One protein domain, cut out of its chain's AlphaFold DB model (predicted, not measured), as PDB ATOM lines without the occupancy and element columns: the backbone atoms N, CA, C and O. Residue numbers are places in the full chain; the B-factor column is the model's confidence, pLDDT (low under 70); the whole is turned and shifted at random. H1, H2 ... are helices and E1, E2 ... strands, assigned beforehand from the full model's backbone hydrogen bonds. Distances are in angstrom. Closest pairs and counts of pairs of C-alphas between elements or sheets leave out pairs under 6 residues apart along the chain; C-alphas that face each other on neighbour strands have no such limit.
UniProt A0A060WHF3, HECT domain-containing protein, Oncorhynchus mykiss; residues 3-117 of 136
ATOM      1  N   GLY A   3     -38.679  30.143  29.210       69.94
ATOM      2  CA  GLY A   3     -38.323  28.780  29.635       69.94
ATOM      3  C   GLY A   3     -39.166  27.703  28.948       69.94
ATOM      4  O   GLY A   3     -38.618  26.788  28.344       69.94
ATOM      5  N   LEU A   4     -40.490  27.876  28.946       77.31
ATOM      6  CA  LEU A   4     -41.443  26.913  28.378       77.31
ATOM      7  C   LEU A   4     -41.237  26.667  26.876       77.31
ATOM      8  O   LEU A   4     -41.285  25.527  26.426       77.31
ATOM      9  N   THR A   5     -40.950  27.713  26.098       76.75
ATOM     10  CA  THR A   5     -40.687  27.582  24.656       76.75
ATOM     11  C   THR A   5     -39.392  26.819  24.385       76.75
ATOM     12  O   THR A   5     -39.341  26.006  23.466       76.75
ATOM     13  N   LYS A   6     -38.355  27.040  25.206       75.94
ATOM     14  CA  LYS A   6     -37.071  26.340  25.094       75.94
ATOM     15  C   LYS A   6     -37.206  24.858  25.443       75.94
ATOM     16  O   LYS A   6     -36.683  24.016  24.721       75.94
ATOM     17  N   GLU A   7     -37.913  24.544  26.527       82.25
ATOM     18  CA  GLU A   7     -38.175  23.162  26.940       82.25
ATOM     19  C   GLU A   7     -39.006  22.413  25.900       82.25
ATOM     20  O   GLU A   7     -38.655  21.294  25.530       82.25
ATOM     21  N   TRP A   8     -40.046  23.053  25.360       82.88
ATOM     22  CA  TRP A   8     -40.849  22.481  24.284       82.88
ATOM     23  C   TRP A   8     -40.005  22.166  23.041       82.88
ATOM     24  O   TRP A   8     -40.080  21.055  22.521       82.88
ATOM     25  N   PHE A   9     -39.144  23.097  22.610       81.25
ATOM     26  CA  PHE A   9     -38.256  22.887  21.463       81.25
ATOM     27  C   PHE A   9     -37.281  21.728  21.689       81.25
ATOM     28  O   PHE A   9     -37.066  20.910  20.796       81.25
ATOM     29  N   LEU A  10     -36.712  21.641  22.893       80.62
ATOM     30  CA  LEU A  10     -35.777  20.581  23.251       80.62
ATOM     31  C   LEU A  10     -36.460  19.208  23.254       80.62
ATOM     32  O   LEU A  10     -35.897  18.250  22.730       80.62
ATOM     33  N   LEU A  11     -37.667  19.103  23.816       84.50
ATOM     34  CA  LEU A  11     -38.441  17.858  23.821       84.50
ATOM     35  C   LEU A  11     -38.820  17.426  22.404       84.50
ATOM     36  O   LEU A  11     -38.646  16.261  22.052       84.50
ATOM     37  N   LEU A  12     -39.275  18.373  21.585       83.00
ATOM     38  CA  LEU A  12     -39.672  18.111  20.210       83.00
ATOM     39  C   LEU A  12     -38.490  17.617  19.365       83.00
ATOM     40  O   LEU A  12     -38.605  16.623  18.652       83.00
ATOM     41  N   VAL A  13     -37.326  18.258  19.493       80.06
ATOM     42  CA  VAL A  13     -36.102  17.833  18.803       80.06
ATOM     43  C   VAL A  13     -35.672  16.452  19.293       80.06
ATOM     44  O   VAL A  13     -35.441  15.569  18.475       80.06
ATOM     45  N   ARG A  14     -35.662  16.196  20.607       82.25
ATOM     46  CA  ARG A  14     -35.341  14.858  21.141       82.25
ATOM     47  C   ARG A  14     -36.265  13.767  20.598       82.25
ATOM     48  O   ARG A  14     -35.795  12.660  20.369       82.25
ATOM     49  N   GLN A  15     -37.541  14.073  20.372       83.19
ATOM     50  CA  GLN A  15     -38.490  13.130  19.786       83.19
ATOM     51  C   GLN A  15     -38.209  12.863  18.300       83.19
ATOM     52  O   GLN A  15     -38.264  11.713  17.877       83.19
ATOM     53  N   ILE A  16     -37.851  13.889  17.519       82.44
ATOM     54  CA  ILE A  16     -37.489  13.742  16.097       82.44
ATOM     55  C   ILE A  16     -36.251  12.856  15.913       82.44
ATOM     56  O   ILE A  16     -36.190  12.043  14.992       82.44
ATOM     57  N   PHE A  17     -35.255  13.019  16.784       78.56
ATOM     58  CA  PHE A  17     -34.020  12.230  16.754       78.56
ATOM     59  C   PHE A  17     -34.152  10.876  17.462       78.56
ATOM     60  O   PHE A  17     -33.184  10.121  17.527       78.56
ATOM     61  N   HIS A  18     -35.336  10.547  17.985       79.38
ATOM     62  CA  HIS A  18     -35.584   9.246  18.585       79.38
ATOM     63  C   HIS A  18     -35.691   8.162  17.506       79.38
ATOM     64  O   HIS A  18     -36.300   8.370  16.452       79.38
ATOM     65  N   ILE A  19     -35.154   6.976  17.803       73.12
ATOM     66  CA  ILE A  19     -35.167   5.814  16.899       73.12
ATOM     67  C   ILE A  19     -36.602   5.462  16.472       73.12
ATOM     68  O   ILE A  19     -36.833   5.147  15.307       73.12
ATOM     69  N   ASP A  20     -37.577   5.613  17.374       75.44
ATOM     70  CA  ASP A  20     -38.994   5.326  17.098       75.44
ATOM     71  C   ASP A  20     -39.601   6.215  16.002       75.44
ATOM     72  O   ASP A  20     -40.530   5.801  15.305       75.44
ATOM     73  N   TYR A  21     -39.096   7.443  15.831       77.81
ATOM     74  CA  TYR A  21     -39.576   8.328  14.771       77.81
ATOM     75  C   TYR A  21     -39.059   7.860  13.400       77.81
ATOM     76  O   TYR A  21     -39.799   7.842  12.408       77.81
ATOM     77  N   GLY A  22     -37.820   7.357  13.373       77.88
ATOM     78  CA  GLY A  22     -37.239   6.646  12.235       77.88
ATOM     79  C   GLY A  22     -36.707   7.539  11.113       77.88
ATOM     80  O   GLY A  22     -36.401   7.027  10.039       77.88
ATOM     81  N   MET A  23     -36.592   8.854  11.336       80.62
ATOM     82  CA  MET A  23     -35.991   9.792  10.372       80.62
ATOM     83  C   MET A  23     -34.460   9.757  10.378       80.62
ATOM     84  O   MET A  23     -33.825   9.947   9.339       80.62
ATOM     85  N   PHE A  24     -33.867   9.506  11.545       84.56
ATOM     86  CA  PHE A  24     -32.424   9.477  11.740       84.56
ATOM     87  C   PHE A  24     -32.005   8.177  12.420       84.56
ATOM     88  O   PHE A  24     -32.651   7.723  13.361       84.56
ATOM     89  N   THR A  25     -30.899   7.608  11.958       84.06
ATOM     90  CA  THR A  25     -30.253   6.438  12.548       84.06
ATOM     91  C   THR A  25     -29.011   6.892  13.297       84.06
ATOM     92  O   THR A  25     -28.203   7.659  12.771       84.06
ATOM     93  N   TYR A  26     -28.847   6.424  14.531       84.69
ATOM     94  CA  TYR A  26     -27.649   6.700  15.311       84.69
ATOM     95  C   TYR A  26     -26.524   5.737  14.918       84.69
ATOM     96  O   TYR A  26     -26.613   4.533  15.161       84.69
ATOM     97  N   LEU A  27     -25.454   6.273  14.333       84.12
ATOM     98  CA  LEU A  27     -24.242   5.530  14.007       84.12
ATOM     99  C   LEU A  27     -23.360   5.459  15.253       84.12
ATOM    100  O   LEU A  27     -22.794   6.470  15.678       84.12
ATOM    101  N   LYS A  28     -23.244   4.266  15.845       82.25
ATOM    102  CA  LYS A  28     -22.478   4.053  17.085       82.25
ATOM    103  C   LYS A  28     -20.989   4.340  16.904       82.25
ATOM    104  O   LYS A  28     -20.399   4.967  17.780       82.25
ATOM    105  N   ASP A  29     -20.418   3.953  15.766       80.12
ATOM    106  CA  ASP A  29     -18.979   4.082  15.498       80.12
ATOM    107  C   ASP A  29     -18.546   5.550  15.412       80.12
ATOM    108  O   ASP A  29     -17.546   5.964  15.997       80.12
ATOM    109  N   SER A  30     -19.373   6.369  14.764       81.12
ATOM    110  CA  SER A  30     -19.117   7.796  14.539       81.12
ATOM    111  C   SER A  30     -19.779   8.708  15.582       81.12
ATOM    112  O   SER A  30     -19.568   9.922  15.574       81.12
ATOM    113  N   ARG A  31     -20.579   8.136  16.495       83.94
ATOM    114  CA  ARG A  31     -21.391   8.831  17.512       83.94
ATOM    115  C   ARG A  31     -22.223   9.986  16.943       83.94
ATOM    116  O   ARG A  31     -22.395  11.017  17.595       83.94
ATOM    117  N   CYS A  32     -22.734   9.819  15.729       85.12
ATOM    118  CA  CYS A  32     -23.482  10.843  15.009       85.12
ATOM    119  C   CYS A  32     -24.809  10.290  14.481       85.12
ATOM    120  O   CYS A  32     -25.004   9.082  14.361       85.12
ATOM    121  N   HIS A  33     -25.739  11.188  14.181       86.31
ATOM    122  CA  HIS A  33     -27.005  10.849  13.550       86.31
ATOM    123  C   HIS A  33     -26.849  10.951  12.035       86.31
ATOM    124  O   HIS A  33     -26.355  11.956  11.519       86.31
ATOM    125  N   TRP A  34     -27.291   9.923  11.322       86.50
ATOM    126  CA  TRP A  34     -27.339   9.897   9.866       86.50
ATOM    127  C   TRP A  34     -28.775   9.758   9.375       86.50
ATOM    128  O   TRP A  34     -29.641   9.259  10.089       86.50
ATOM    129  N   PHE A  35     -29.041  10.223   8.159       84.25
ATOM    130  CA  PHE A  35     -30.366  10.137   7.552       84.25
ATOM    131  C   PHE A  35     -30.743   8.670   7.331       84.25
ATOM    132  O   PHE A  35     -30.000   7.923   6.691       84.25
ATOM    133  N   SER A  36     -31.891   8.258   7.866       77.94
ATOM    134  CA  SER A  36     -32.415   6.914   7.642       77.94
ATOM    135  C   SER A  36     -33.009   6.811   6.240       77.94
ATOM    136  O   SER A  36     -33.761   7.682   5.803       77.94
ATOM    137  N   SER A  37     -32.713   5.713   5.542       65.81
ATOM    138  CA  SER A  37     -33.305   5.409   4.232       65.81
ATOM    139  C   SER A  37     -34.698   4.769   4.336       65.81
ATOM    140  O   SER A  37     -35.339   4.539   3.312       65.81
ATOM    141  N   TRP A  38     -35.166   4.448   5.549       57.72
ATOM    142  CA  TRP A  38     -36.353   3.609   5.765       57.72
ATOM    143  C   TRP A  38     -37.679   4.314   5.436       57.72
ATOM    144  O   TRP A  38     -38.638   3.663   5.037       57.72
ATOM    145  N   LYS A  39     -37.748   5.644   5.578       54.69
ATOM    146  CA  LYS A  39     -38.971   6.440   5.345       54.69
ATOM    147  C   LYS A  39     -38.756   7.550   4.313       54.69
ATOM    148  O   LYS A  39     -39.044   8.716   4.571       54.69
ATOM    149  N   CYS A  40     -38.243   7.184   3.141       53.47
ATOM    150  CA  CYS A  40     -37.957   8.126   2.051       53.47
ATOM    151  C   CYS A  40     -39.206   8.866   1.504       53.47
ATOM    152  O   CYS A  40     -39.055   9.869   0.814       53.47
ATOM    153  N   ASP A  41     -40.432   8.440   1.838       59.34
ATOM    154  CA  ASP A  41     -41.668   9.095   1.366       59.34
ATOM    155  C   ASP A  41     -42.040  10.383   2.130       59.34
ATOM    156  O   ASP A  41     -42.837  11.187   1.641       59.34
ATOM    157  N   ASN A  42     -41.442  10.645   3.297       66.00
ATOM    158  CA  ASN A  42     -41.825  11.772   4.156       66.00
ATOM    159  C   ASN A  42     -40.928  13.013   3.972       66.00
ATOM    160  O   ASN A  42     -40.386  13.567   4.931       66.00
ATOM    161  N   TYR A  43     -40.800  13.513   2.738       77.25
ATOM    162  CA  TYR A  43     -40.083  14.773   2.459       77.25
ATOM    163  C   TYR A  43     -40.626  15.971   3.261       77.25
ATOM    164  O   TYR A  43     -39.864  16.860   3.651       77.25
ATOM    165  N   SER A  44     -41.930  15.982   3.555       82.00
ATOM    166  CA  SER A  44     -42.584  17.013   4.371       82.00
ATOM    167  C   SER A  44     -42.087  17.029   5.818       82.00
ATOM    168  O   SER A  44     -41.930  18.103   6.398       82.00
ATOM    169  N   GLU A  45     -41.782  15.865   6.400       82.94
ATOM    170  CA  GLU A  45     -41.218  15.787   7.748       82.94
ATOM    171  C   GLU A  45     -39.790  16.332   7.762       82.94
ATOM    172  O   GLU A  45     -39.456  17.136   8.629       82.94
ATOM    173  N   PHE A  46     -38.960  16.008   6.764       83.69
ATOM    174  CA  PHE A  46     -37.616  16.595   6.653       83.69
ATOM    175  C   PHE A  46     -37.658  18.121   6.514       83.69
ATOM    176  O   PHE A  46     -36.866  18.819   7.153       83.69
ATOM    177  N   GLN A  47     -38.614  18.655   5.750       85.31
ATOM    178  CA  GLN A  47     -38.832  20.098   5.652       85.31
ATOM    179  C   GLN A  47     -39.258  20.710   6.996       85.31
ATOM    180  O   GLN A  47     -38.766  21.778   7.372       85.31
ATOM    181  N   LEU A  48     -40.142  20.036   7.737       85.94
ATOM    182  CA  LEU A  48     -40.571  20.465   9.066       85.94
ATOM    183  C   LEU A  48     -39.385  20.514  10.037       85.94
ATOM    184  O   LEU A  48     -39.167  21.542  10.678       85.94
ATOM    185  N   VAL A  49     -38.582  19.448  10.099       86.31
ATOM    186  CA  VAL A  49     -37.375  19.380  10.938       86.31
ATOM    187  C   VAL A  49     -36.394  20.492  10.568       86.31
ATOM    188  O   VAL A  49     -35.922  21.202  11.452       86.31
ATOM    189  N   GLY A  50     -36.135  20.706   9.275       86.50
ATOM    190  CA  GLY A  50     -35.268  21.789   8.807       86.50
ATOM    191  C   GLY A  50     -35.777  23.176   9.213       86.50
ATOM    192  O   GLY A  50     -35.006  24.008   9.691       86.50
ATOM    193  N   THR A  51     -37.088  23.408   9.105       87.56
ATOM    194  CA  THR A  51     -37.724  24.671   9.518       87.56
ATOM    195  C   THR A  51     -37.581  24.897  11.023       87.56
ATOM    196  O   THR A  51     -37.212  25.986  11.461       87.56
ATOM    197  N   LEU A  52     -37.816  23.858  11.825       87.19
ATOM    198  CA  LEU A  52     -37.642  23.898  13.275       87.19
ATOM    199  C   LEU A  52     -36.184  24.156  13.663       87.19
ATOM    200  O   LEU A  52     -35.923  24.997  14.518       87.19
ATOM    201  N   MET A  53     -35.228  23.495  13.008       86.69
ATOM    202  CA  MET A  53     -33.803  23.753  13.218       86.69
ATOM    203  C   MET A  53     -33.441  25.210  12.907       86.69
ATOM    204  O   MET A  53     -32.767  25.854  13.708       86.69
ATOM    205  N   GLY A  54     -33.942  25.762  11.796       86.75
ATOM    206  CA  GLY A  54     -33.757  27.174  11.450       86.75
ATOM    207  C   GLY A  54     -34.352  28.124  12.495       86.75
ATOM    208  O   GLY A  54     -33.700  29.082  12.908       86.75
ATOM    209  N   LEU A  55     -35.556  27.824  12.989       87.62
ATOM    210  CA  LEU A  55     -36.201  28.578  14.067       87.62
ATOM    211  C   LEU A  55     -35.412  28.513  15.378       87.62
ATOM    212  O   LEU A  55     -35.303  29.527  16.065       87.62
ATOM    213  N   ALA A  56     -34.852  27.358  15.735       85.50
ATOM    214  CA  ALA A  56     -34.036  27.223  16.935       85.50
ATOM    215  C   ALA A  56     -32.782  28.102  16.854       85.50
ATOM    216  O   ALA A  56     -32.499  28.848  17.789       85.50
ATOM    217  N   VAL A  57     -32.090  28.089  15.709       85.44
ATOM    218  CA  VAL A  57     -30.936  28.965  15.454       85.44
ATOM    219  C   VAL A  57     -31.346  30.439  15.529       85.44
ATOM    220  O   VAL A  57     -30.698  31.212  16.231       85.44
ATOM    221  N   TYR A  58     -32.457  30.820  14.888       86.94
ATOM    222  CA  TYR A  58     -32.981  32.191  14.923       86.94
ATOM    223  C   TYR A  58     -33.281  32.673  16.352       86.94
ATOM    224  O   TYR A  58     -32.975  33.806  16.713       86.94
ATOM    225  N   ASN A  59     -33.826  31.794  17.196       85.19
ATOM    226  CA  ASN A  59     -34.151  32.093  18.591       85.19
ATOM    227  C   ASN A  59     -32.969  31.882  19.560       85.19
ATOM    228  O   ASN A  59     -33.165  31.933  20.773       85.19
ATOM    229  N   SER A  60     -31.749  31.644  19.059       86.88
ATOM    230  CA  SER A  60     -30.559  31.351  19.881       86.88
ATOM    231  C   SER A  60     -30.751  30.165  20.846       86.88
ATOM    232  O   SER A  60     -30.221  30.143  21.960       86.88
ATOM    233  N   ILE A  61     -31.528  29.165  20.426       84.31
ATOM    234  CA  ILE A  61     -31.757  27.916  21.154       84.31
ATOM    235  C   ILE A  61     -30.722  26.893  20.687       84.31
ATOM    236  O   ILE A  61     -30.731  26.463  19.535       84.31
ATOM    237  N   ALA A  62     -29.843  26.472  21.598       81.06
ATOM    238  CA  ALA A  62     -28.905  25.388  21.332       81.06
ATOM    239  C   ALA A  62     -29.659  24.056  21.196       81.06
ATOM    240  O   ALA A  62     -30.353  23.632  22.123       81.06
ATOM    241  N   LEU A  63     -29.510  23.415  20.037       80.81
ATOM    242  CA  LEU A  63     -30.019  22.075  19.775       80.81
ATOM    243  C   LEU A  63     -28.915  21.055  20.042       80.81
ATOM    244  O   LEU A  63     -27.824  21.170  19.489       80.81
ATOM    245  N   ASP A  64     -29.211  20.052  20.863       80.31
ATOM    246  CA  ASP A  64     -28.285  18.958  21.168       80.31
ATOM    247  C   ASP A  64     -28.334  17.887  20.067       80.31
ATOM    248  O   ASP A  64     -28.859  16.788  20.247       80.31
ATOM    249  N   ILE A  65     -27.872  18.259  18.870       80.19
ATOM    250  CA  ILE A  65     -27.879  17.399  17.686       80.19
ATOM    251  C   ILE A  65     -26.450  17.188  17.208       80.19
ATOM    252  O   ILE A  65     -25.723  18.137  16.920       80.19
ATOM    253  N   HIS A  66     -26.087  15.920  17.049       84.19
ATOM    254  CA  HIS A  66     -24.766  15.505  16.601       84.19
ATOM    255  C   HIS A  66     -24.842  15.002  15.160       84.19
ATOM    256  O   HIS A  66     -25.030  13.807  14.933       84.19
ATOM    257  N   PHE A  67     -24.719  15.910  14.192       86.56
ATOM    258  CA  PHE A  67     -24.572  15.554  12.779       86.56
ATOM    259  C   PHE A  67     -23.097  15.480  12.375       86.56
ATOM    260  O   PHE A  67     -22.262  16.180  12.956       86.56
ATOM    261  N   PRO A  68     -22.747  14.678  11.357       87.19
ATOM    262  CA  PRO A  68     -21.404  14.715  10.808       87.19
ATOM    263  C   PRO A  68     -21.132  16.058  10.101       87.19
ATOM    264  O   PRO A  68     -22.046  16.647   9.511       87.19
ATOM    265  N   PRO A  69     -19.872  16.533  10.090       84.88
ATOM    266  CA  PRO A  69     -19.460  17.793   9.460       84.88
ATOM    267  C   PRO A  69     -19.959  17.983   8.024       84.88
ATOM    268  O   PRO A  69     -20.326  19.089   7.625       84.88
ATOM    269  N   TYR A  70     -20.035  16.898   7.254       87.38
ATOM    270  CA  TYR A  70     -20.536  16.911   5.882       87.38
ATOM    271  C   TYR A  70     -21.983  17.426   5.756       87.38
ATOM    272  O   TYR A  70     -22.305  18.138   4.804       87.38
ATOM    273  N   CYS A  71     -22.854  17.146   6.730       87.06
ATOM    274  CA  CYS A  71     -24.224  17.666   6.731       87.06
ATOM    275  C   CYS A  71     -24.241  19.193   6.836       87.06
ATOM    276  O   CYS A  71     -24.985  19.849   6.111       87.06
ATOM    277  N   TYR A  72     -23.377  19.768   7.673       85.94
ATOM    278  CA  TYR A  72     -23.249  21.221   7.782       85.94
ATOM    279  C   TYR A  72     -22.670  21.833   6.505       85.94
ATOM    280  O   TYR A  72     -23.154  22.871   6.068       85.94
ATOM    281  N   LYS A  73     -21.708  21.168   5.847       85.75
ATOM    282  CA  LYS A  73     -21.212  21.603   4.528       85.75
ATOM    283  C   LYS A  73     -22.338  21.669   3.496       85.75
ATOM    284  O   LYS A  73     -22.409  22.639   2.755       85.75
ATOM    285  N   LYS A  74     -23.241  20.681   3.478       85.88
ATOM    286  CA  LYS A  74     -24.437  20.726   2.623       85.88
ATOM    287  C   LYS A  74     -25.351  21.898   2.986       85.88
ATOM    288  O   LYS A  74     -25.741  22.647   2.101       85.88
ATOM    289  N   LEU A  75     -25.671  22.081   4.267       83.38
ATOM    290  CA  LEU A  75     -26.578  23.146   4.724       83.38
ATOM    291  C   LEU A  75     -26.050  24.561   4.447       83.38
ATOM    292  O   LEU A  75     -26.842  25.482   4.278       83.38
ATOM    293  N   LEU A  76     -24.729  24.730   4.399       80.94
ATOM    294  CA  LEU A  76     -24.069  26.007   4.134       80.94
ATOM    295  C   LEU A  76     -23.857  26.293   2.638       80.94
ATOM    296  O   LEU A  76     -23.282  27.331   2.316       80.94
ATOM    297  N   THR A  77     -24.295  25.417   1.724       79.69
ATOM    298  CA  THR A  77     -24.194  25.669   0.278       79.69
ATOM    299  C   THR A  77     -25.559  26.002  -0.327       79.69
ATOM    300  O   THR A  77     -26.462  25.172  -0.230       79.69
ATOM    301  N   PRO A  78     -25.706  27.116  -1.070       68.50
ATOM    302  CA  PRO A  78     -24.738  28.196  -1.253       68.50
ATOM    303  C   PRO A  78     -24.532  29.018   0.036       68.50
ATOM    304  O   PRO A  78     -25.442  29.103   0.857       68.50
ATOM    305  N   PRO A  79     -23.358  29.662   0.205       64.50
ATOM    306  CA  PRO A  79     -23.015  30.435   1.411       64.50
ATOM    307  C   PRO A  79     -23.937  31.637   1.657       64.50
ATOM    308  O   PRO A  79     -23.902  32.246   2.725       64.50
ATOM    309  N   ILE A  80     -24.757  31.983   0.667       66.94
ATOM    310  CA  ILE A  80     -25.801  32.997   0.731       66.94
ATOM    311  C   ILE A  80     -27.136  32.345   0.394       66.94
ATOM    312  O   ILE A  80     -27.206  31.556  -0.542       66.94
ATOM    313  N   VAL A  81     -28.197  32.705   1.122       66.69
ATOM    314  CA  VAL A  81     -29.559  32.283   0.775       66.69
ATOM    315  C   VAL A  81     -29.867  32.824  -0.624       66.69
ATOM    316  O   VAL A  81     -29.873  34.045  -0.805       66.69
ATOM    317  N   PRO A  82     -30.068  31.960  -1.630       64.88
ATOM    318  CA  PRO A  82     -30.299  32.430  -2.979       64.88
ATOM    319  C   PRO A  82     -31.698  33.044  -3.079       64.88
ATOM    320  O   PRO A  82     -32.667  32.506  -2.549       64.88
ATOM    321  N   CYS A  83     -31.806  34.178  -3.773       65.62
ATOM    322  CA  CYS A  83     -33.096  34.828  -4.030       65.62
ATOM    323  C   CYS A  83     -33.945  34.059  -5.059       65.62
ATOM    324  O   CYS A  83     -35.153  34.268  -5.133       65.62
ATOM    325  N   ASP A  84     -33.309  33.196  -5.858       75.69
ATOM    326  CA  ASP A  84     -33.957  32.359  -6.864       75.69
ATOM    327  C   ASP A  84     -34.202  30.948  -6.316       75.69
ATOM    328  O   ASP A  84     -33.268  30.266  -5.878       75.69
ATOM    329  N   GLN A  85     -35.458  30.506  -6.402       69.75
ATOM    330  CA  GLN A  85     -35.924  29.177  -6.001       69.75
ATOM    331  C   GLN A  85     -35.276  28.049  -6.820       69.75
ATOM    332  O   GLN A  85     -35.247  26.911  -6.361       69.75
ATOM    333  N   ASN A  86     -34.727  28.354  -8.001       73.00
ATOM    334  CA  ASN A  86     -34.080  27.379  -8.881       73.00
ATOM    335  C   ASN A  86     -32.585  27.177  -8.593       73.00
ATOM    336  O   ASN A  86     -31.928  26.385  -9.271       73.00
ATOM    337  N   THR A  87     -32.016  27.891  -7.617       72.50
ATOM    338  CA  THR A  87     -30.594  27.737  -7.288       72.50
ATOM    339  C   THR A  87     -30.366  26.397  -6.585       72.50
ATOM    340  O   THR A  87     -31.036  26.121  -5.589       72.50
ATOM    341  N   PRO A  88     -29.406  25.568  -7.032       70.25
ATOM    342  CA  PRO A  88     -29.097  24.316  -6.353       70.25
ATOM    343  C   PRO A  88     -28.512  24.594  -4.957       70.25
ATOM    344  O   PRO A  88     -27.395  25.091  -4.815       70.25
ATOM    345  N   ILE A  89     -29.288  24.267  -3.923       73.94
ATOM    346  CA  ILE A  89     -28.910  24.314  -2.503       73.94
ATOM    347  C   ILE A  89     -28.503  22.900  -2.067       73.94
ATOM    348  O   ILE A  89     -28.982  21.910  -2.617       73.94
ATOM    349  N   GLY A  90     -27.610  22.765  -1.087       74.62
ATOM    350  CA  GLY A  90     -27.238  21.454  -0.548       74.62
ATOM    351  C   GLY A  90     -26.132  20.728  -1.313       74.62
ATOM    352  O   GLY A  90     -25.864  19.557  -1.031       74.62
ATOM    353  N   MET A  91     -25.489  21.391  -2.277       75.19
ATOM    354  CA  MET A  91     -24.414  20.808  -3.078       75.19
ATOM    355  C   MET A  91     -23.091  20.880  -2.310       75.19
ATOM    356  O   MET A  91     -22.481  21.935  -2.186       75.19
ATOM    357  N   ALA A  92     -22.628  19.751  -1.784       79.62
ATOM    358  CA  ALA A  92     -21.290  19.631  -1.218       79.62
ATOM    359  C   ALA A  92     -20.560  18.491  -1.925       79.62
ATOM    360  O   ALA A  92     -21.143  17.435  -2.170       79.62
ATOM    361  N   THR A  93     -19.289  18.701  -2.265       80.81
ATOM    362  CA  THR A  93     -18.433  17.629  -2.768       80.81
ATOM    363  C   THR A  93     -18.106  16.688  -1.611       80.81
ATOM    364  O   THR A  93     -17.493  17.092  -0.625       80.81
ATOM    365  N   ALA A  94     -18.560  15.439  -1.706       83.81
ATOM    366  CA  ALA A  94     -18.202  14.404  -0.745       83.81
ATOM    367  C   ALA A  94     -16.767  13.942  -1.006       83.81
ATOM    368  O   ALA A  94     -16.428  13.577  -2.131       83.81
ATOM    369  N   THR A  95     -15.935  13.941   0.031       87.81
ATOM    370  CA  THR A  95     -14.577  13.384  -0.023       87.81
ATOM    371  C   THR A  95     -14.476  12.100   0.799       87.81
ATOM    372  O   THR A  95     -15.299  11.855   1.681       87.81
ATOM    373  N   LEU A  96     -13.440  11.288   0.558       87.50
ATOM    374  CA  LEU A  96     -13.176  10.088   1.365       87.50
ATOM    375  C   LEU A  96     -13.008  10.425   2.859       87.50
ATOM    376  O   LEU A  96     -13.449   9.668   3.718       87.50
ATOM    377  N   GLY A  97     -12.444  11.597   3.174       87.25
ATOM    378  CA  GLY A  97     -12.324  12.080   4.551       87.25
ATOM    379  C   GLY A  97     -13.672  12.407   5.200       87.25
ATOM    380  O   GLY A  97     -13.854  12.158   6.388       87.25
ATOM    381  N   ASP A  98     -14.643  12.910   4.430       88.12
ATOM    382  CA  ASP A  98     -16.014  13.092   4.924       88.12
ATOM    383  C   ASP A  98     -16.683  11.737   5.180       88.12
ATOM    384  O   ASP A  98     -17.365  11.566   6.190       88.12
ATOM    385  N   LEU A  99     -16.448  10.759   4.299       87.75
ATOM    386  CA  LEU A  99     -16.957   9.401   4.466       87.75
ATOM    387  C   LEU A  99     -16.372   8.730   5.711       87.75
ATOM    388  O   LEU A  99     -17.118   8.099   6.449       87.75
ATOM    389  N   GLN A 100     -15.083   8.929   5.999       89.00
ATOM    390  CA  GLN A 100     -14.421   8.378   7.186       89.00
ATOM    391  C   GLN A 100     -15.066   8.841   8.500       89.00
ATOM    392  O   GLN A 100     -15.068   8.102   9.479       89.00
ATOM    393  N   GLN A 101     -15.644  10.043   8.525       86.31
ATOM    394  CA  GLN A 101     -16.342  10.581   9.699       86.31
ATOM    395  C   GLN A 101     -17.761  10.030   9.875       86.31
ATOM    396  O   GLN A 101     -18.366  10.238  10.924       86.31
ATOM    397  N   VAL A 102     -18.322   9.394   8.845       85.81
ATOM    398  CA  VAL A 102     -19.677   8.831   8.869       85.81
ATOM    399  C   VAL A 102     -19.602   7.313   8.967       85.81
ATOM    400  O   VAL A 102     -20.160   6.734   9.891       85.81
ATOM    401  N   MET A 103     -18.872   6.683   8.050       87.31
ATOM    402  CA  MET A 103     -18.671   5.243   7.934       87.31
ATOM    403  C   MET A 103     -17.162   4.950   7.833       87.31
ATOM    404  O   MET A 103     -16.636   4.838   6.721       87.31
ATOM    405  N   PRO A 104     -16.453   4.851   8.973       88.50
ATOM    406  CA  PRO A 104     -15.003   4.662   8.993       88.50
ATOM    407  C   PRO A 104     -14.573   3.357   8.316       88.50
ATOM    408  O   PRO A 104     -13.627   3.377   7.535       88.50
ATOM    409  N   ASP A 105     -15.303   2.262   8.536       88.12
ATOM    410  CA  ASP A 105     -14.979   0.950   7.961       88.12
ATOM    411  C   ASP A 105     -15.078   0.955   6.432       88.12
ATOM    412  O   ASP A 105     -14.185   0.477   5.732       88.12
ATOM    413  N   LEU A 106     -16.136   1.570   5.894       89.31
ATOM    414  CA  LEU A 106     -16.310   1.710   4.448       89.31
ATOM    415  C   LEU A 106     -15.230   2.614   3.842       89.31
ATOM    416  O   LEU A 106     -14.688   2.307   2.783       89.31
ATOM    417  N   ALA A 107     -14.907   3.726   4.508       91.06
ATOM    418  CA  ALA A 107     -13.847   4.621   4.057       91.06
ATOM    419  C   ALA A 107     -12.474   3.939   4.080       91.06
ATOM    420  O   ALA A 107     -11.663   4.183   3.190       91.06
ATOM    421  N   HIS A 108     -12.222   3.078   5.066       91.31
ATOM    422  CA  HIS A 108     -11.000   2.293   5.140       91.31
ATOM    423  C   HIS A 108     -10.894   1.324   3.961       91.31
ATOM    424  O   HIS A 108      -9.909   1.397   3.234       91.31
ATOM    425  N   GLY A 109     -11.930   0.520   3.694       91.31
ATOM    426  CA  GLY A 109     -11.922  -0.424   2.569       91.31
ATOM    427  C   GLY A 109     -11.784   0.262   1.204       91.31
ATOM    428  O   GLY A 109     -11.035  -0.196   0.346       91.31
ATOM    429  N   LEU A 110     -12.441   1.411   1.009       91.44
ATOM    430  CA  LEU A 110     -12.247   2.227  -0.197       91.44
ATOM    431  C   LEU A 110     -10.837   2.823  -0.271       91.44
ATOM    432  O   LEU A 110     -10.278   2.931  -1.359       91.44
ATOM    433  N   GLY A 111     -10.258   3.206   0.867       92.56
ATOM    434  CA  GLY A 111      -8.878   3.671   0.954       92.56
ATOM    435  C   GLY A 111      -7.873   2.583   0.575       92.56
ATOM    436  O   GLY A 111      -6.968   2.846  -0.210       92.56
ATOM    437  N   GLU A 112      -8.060   1.357   1.066       91.88
ATOM    438  CA  GLU A 112      -7.232   0.205   0.694       91.88
ATOM    439  C   GLU A 112      -7.348  -0.110  -0.798       91.88
ATOM    440  O   GLU A 112      -6.331  -0.296  -1.460       91.88
ATOM    441  N   LEU A 113      -8.566  -0.077  -1.350       91.88
ATOM    442  CA  LEU A 113      -8.802  -0.276  -2.780       91.88
ATOM    443  C   LEU A 113      -8.096   0.786  -3.639       91.88
ATOM    444  O   LEU A 113      -7.552   0.468  -4.691       91.88
ATOM    445  N   LEU A 114      -8.085   2.047  -3.189       91.44
ATOM    446  CA  LEU A 114      -7.402   3.149  -3.877       91.44
ATOM    447  C   LEU A 114      -5.873   3.045  -3.811       91.44
ATOM    448  O   LEU A 114      -5.196   3.526  -4.717       91.44
ATOM    449  N   CYS A 115      -5.332   2.463  -2.741       91.81
ATOM    450  CA  CYS A 115      -3.894   2.274  -2.546       91.81
ATOM    451  C   CYS A 115      -3.384   0.916  -3.052       91.81
ATOM    452  O   CYS A 115      -2.193   0.635  -2.918       91.81
ATOM    453  N   TYR A 116      -4.254   0.072  -3.606       93.00
ATOM    454  CA  TYR A 116      -3.875  -1.243  -4.098       93.00
ATOM    455  C   TYR A 116      -3.011  -1.133  -5.360       93.00
ATOM    456  O   TYR A 116      -3.435  -0.579  -6.371       93.00
ATOM    457  N   GLU A 117      -1.791  -1.671  -5.303       91.00
ATOM    458  CA  GLU A 117      -0.829  -1.611  -6.415       91.00
ATOM    459  C   GLU A 117      -1.015  -2.735  -7.458       91.00
ATOM    460  O   GLU A 117      -0.385  -2.698  -8.514       91.00
TER     461      GLU A 117
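Overview. This is residues 3 to 117 of the 136 residues of the protein "HECT domain-containing protein" of Oncorhynchus mykiss (UniProt A0A060WHF3). Look for a loose, elongated assembly: the two longest helices, H1 and H2, run side by side in opposite ways at one end, the small strand hairpin E1-E2 and the short helix H3 lie nearer the middle, and the pair H4 and H5 makes the other end. Residues 112 to 117, of which 112 to 115 belong to H5, stick out free, and residues 76 to 95 form a long loop between H3 and H4. The printed part has 115 residues, with five named helices and two named strands in the order H1 E1 E2 H2 H3 H4 H5; the sheet is E1 - E2, antiparallel, and the class is mostly helix. The radius of gyration of the C-alphas is 16.6 A, which is loose, and the spans are 60 by 36 by 28 A.

Arrangement. Begin at H1, residues 3 to 16, and look across to H2, residues 43 to 58. They are close but not clearly touching, with the closest C-alphas, those of Phe 9 and Ala 56, 7.6 A apart. They run opposite ways at a shallow tilt of 33 degrees, only just short of steep. Next find the hairpin of E1, residues 24 to 27, and E2, residues 32 to 35, antiparallel neighbours at 139 degrees; N 25 and O 34 are within hydrogen-bond range at 2.8 A, as are N 34 and O 25 at 2.8 A. H3, residues 69 to 75, is apart from H2. H3 is close to but not clearly touching H4, residues 96 to 100; their closest C-alphas, those of Tyr 70 and Asp 98, are 6.0 A apart. H4 touches H5, residues 104 to 115, through residues 106 to 111 of H5 alone; the closest C-alphas, those of Gln 100 and Ala 107, are 4.9 A apart. In H1, H2, H3, H4 and H5 every O i to N i+4 pair is within hydrogen-bond range.

Along the chain. Find C-alpha 3 at (-38.323, 28.780, 29.635); from there H1 runs 20.3 A to C-alpha 16. E1 is 9.4 A long and E2 10.2 A. H2 starts at C-alpha 43, (-40.083, 14.773, 2.459), and runs 22.6 A. H3 is 10.1 A long and H4 6.2 A. H5 covers 16.2 A and ends at C-alpha 115, (-3.894, 2.274, -2.546).

Size, cuts and confidence. The farthest C-alphas, those of Leu 4 and Glu 117, are 60.6 A apart. The printed part has no cut. The link from H3 to H4 is long, with 20 residues. The model's mean pLDDT over the printed part is 81.4; it is under 70 at residue 3, residues 37 to 42, residues 78 to 83 and residue 85.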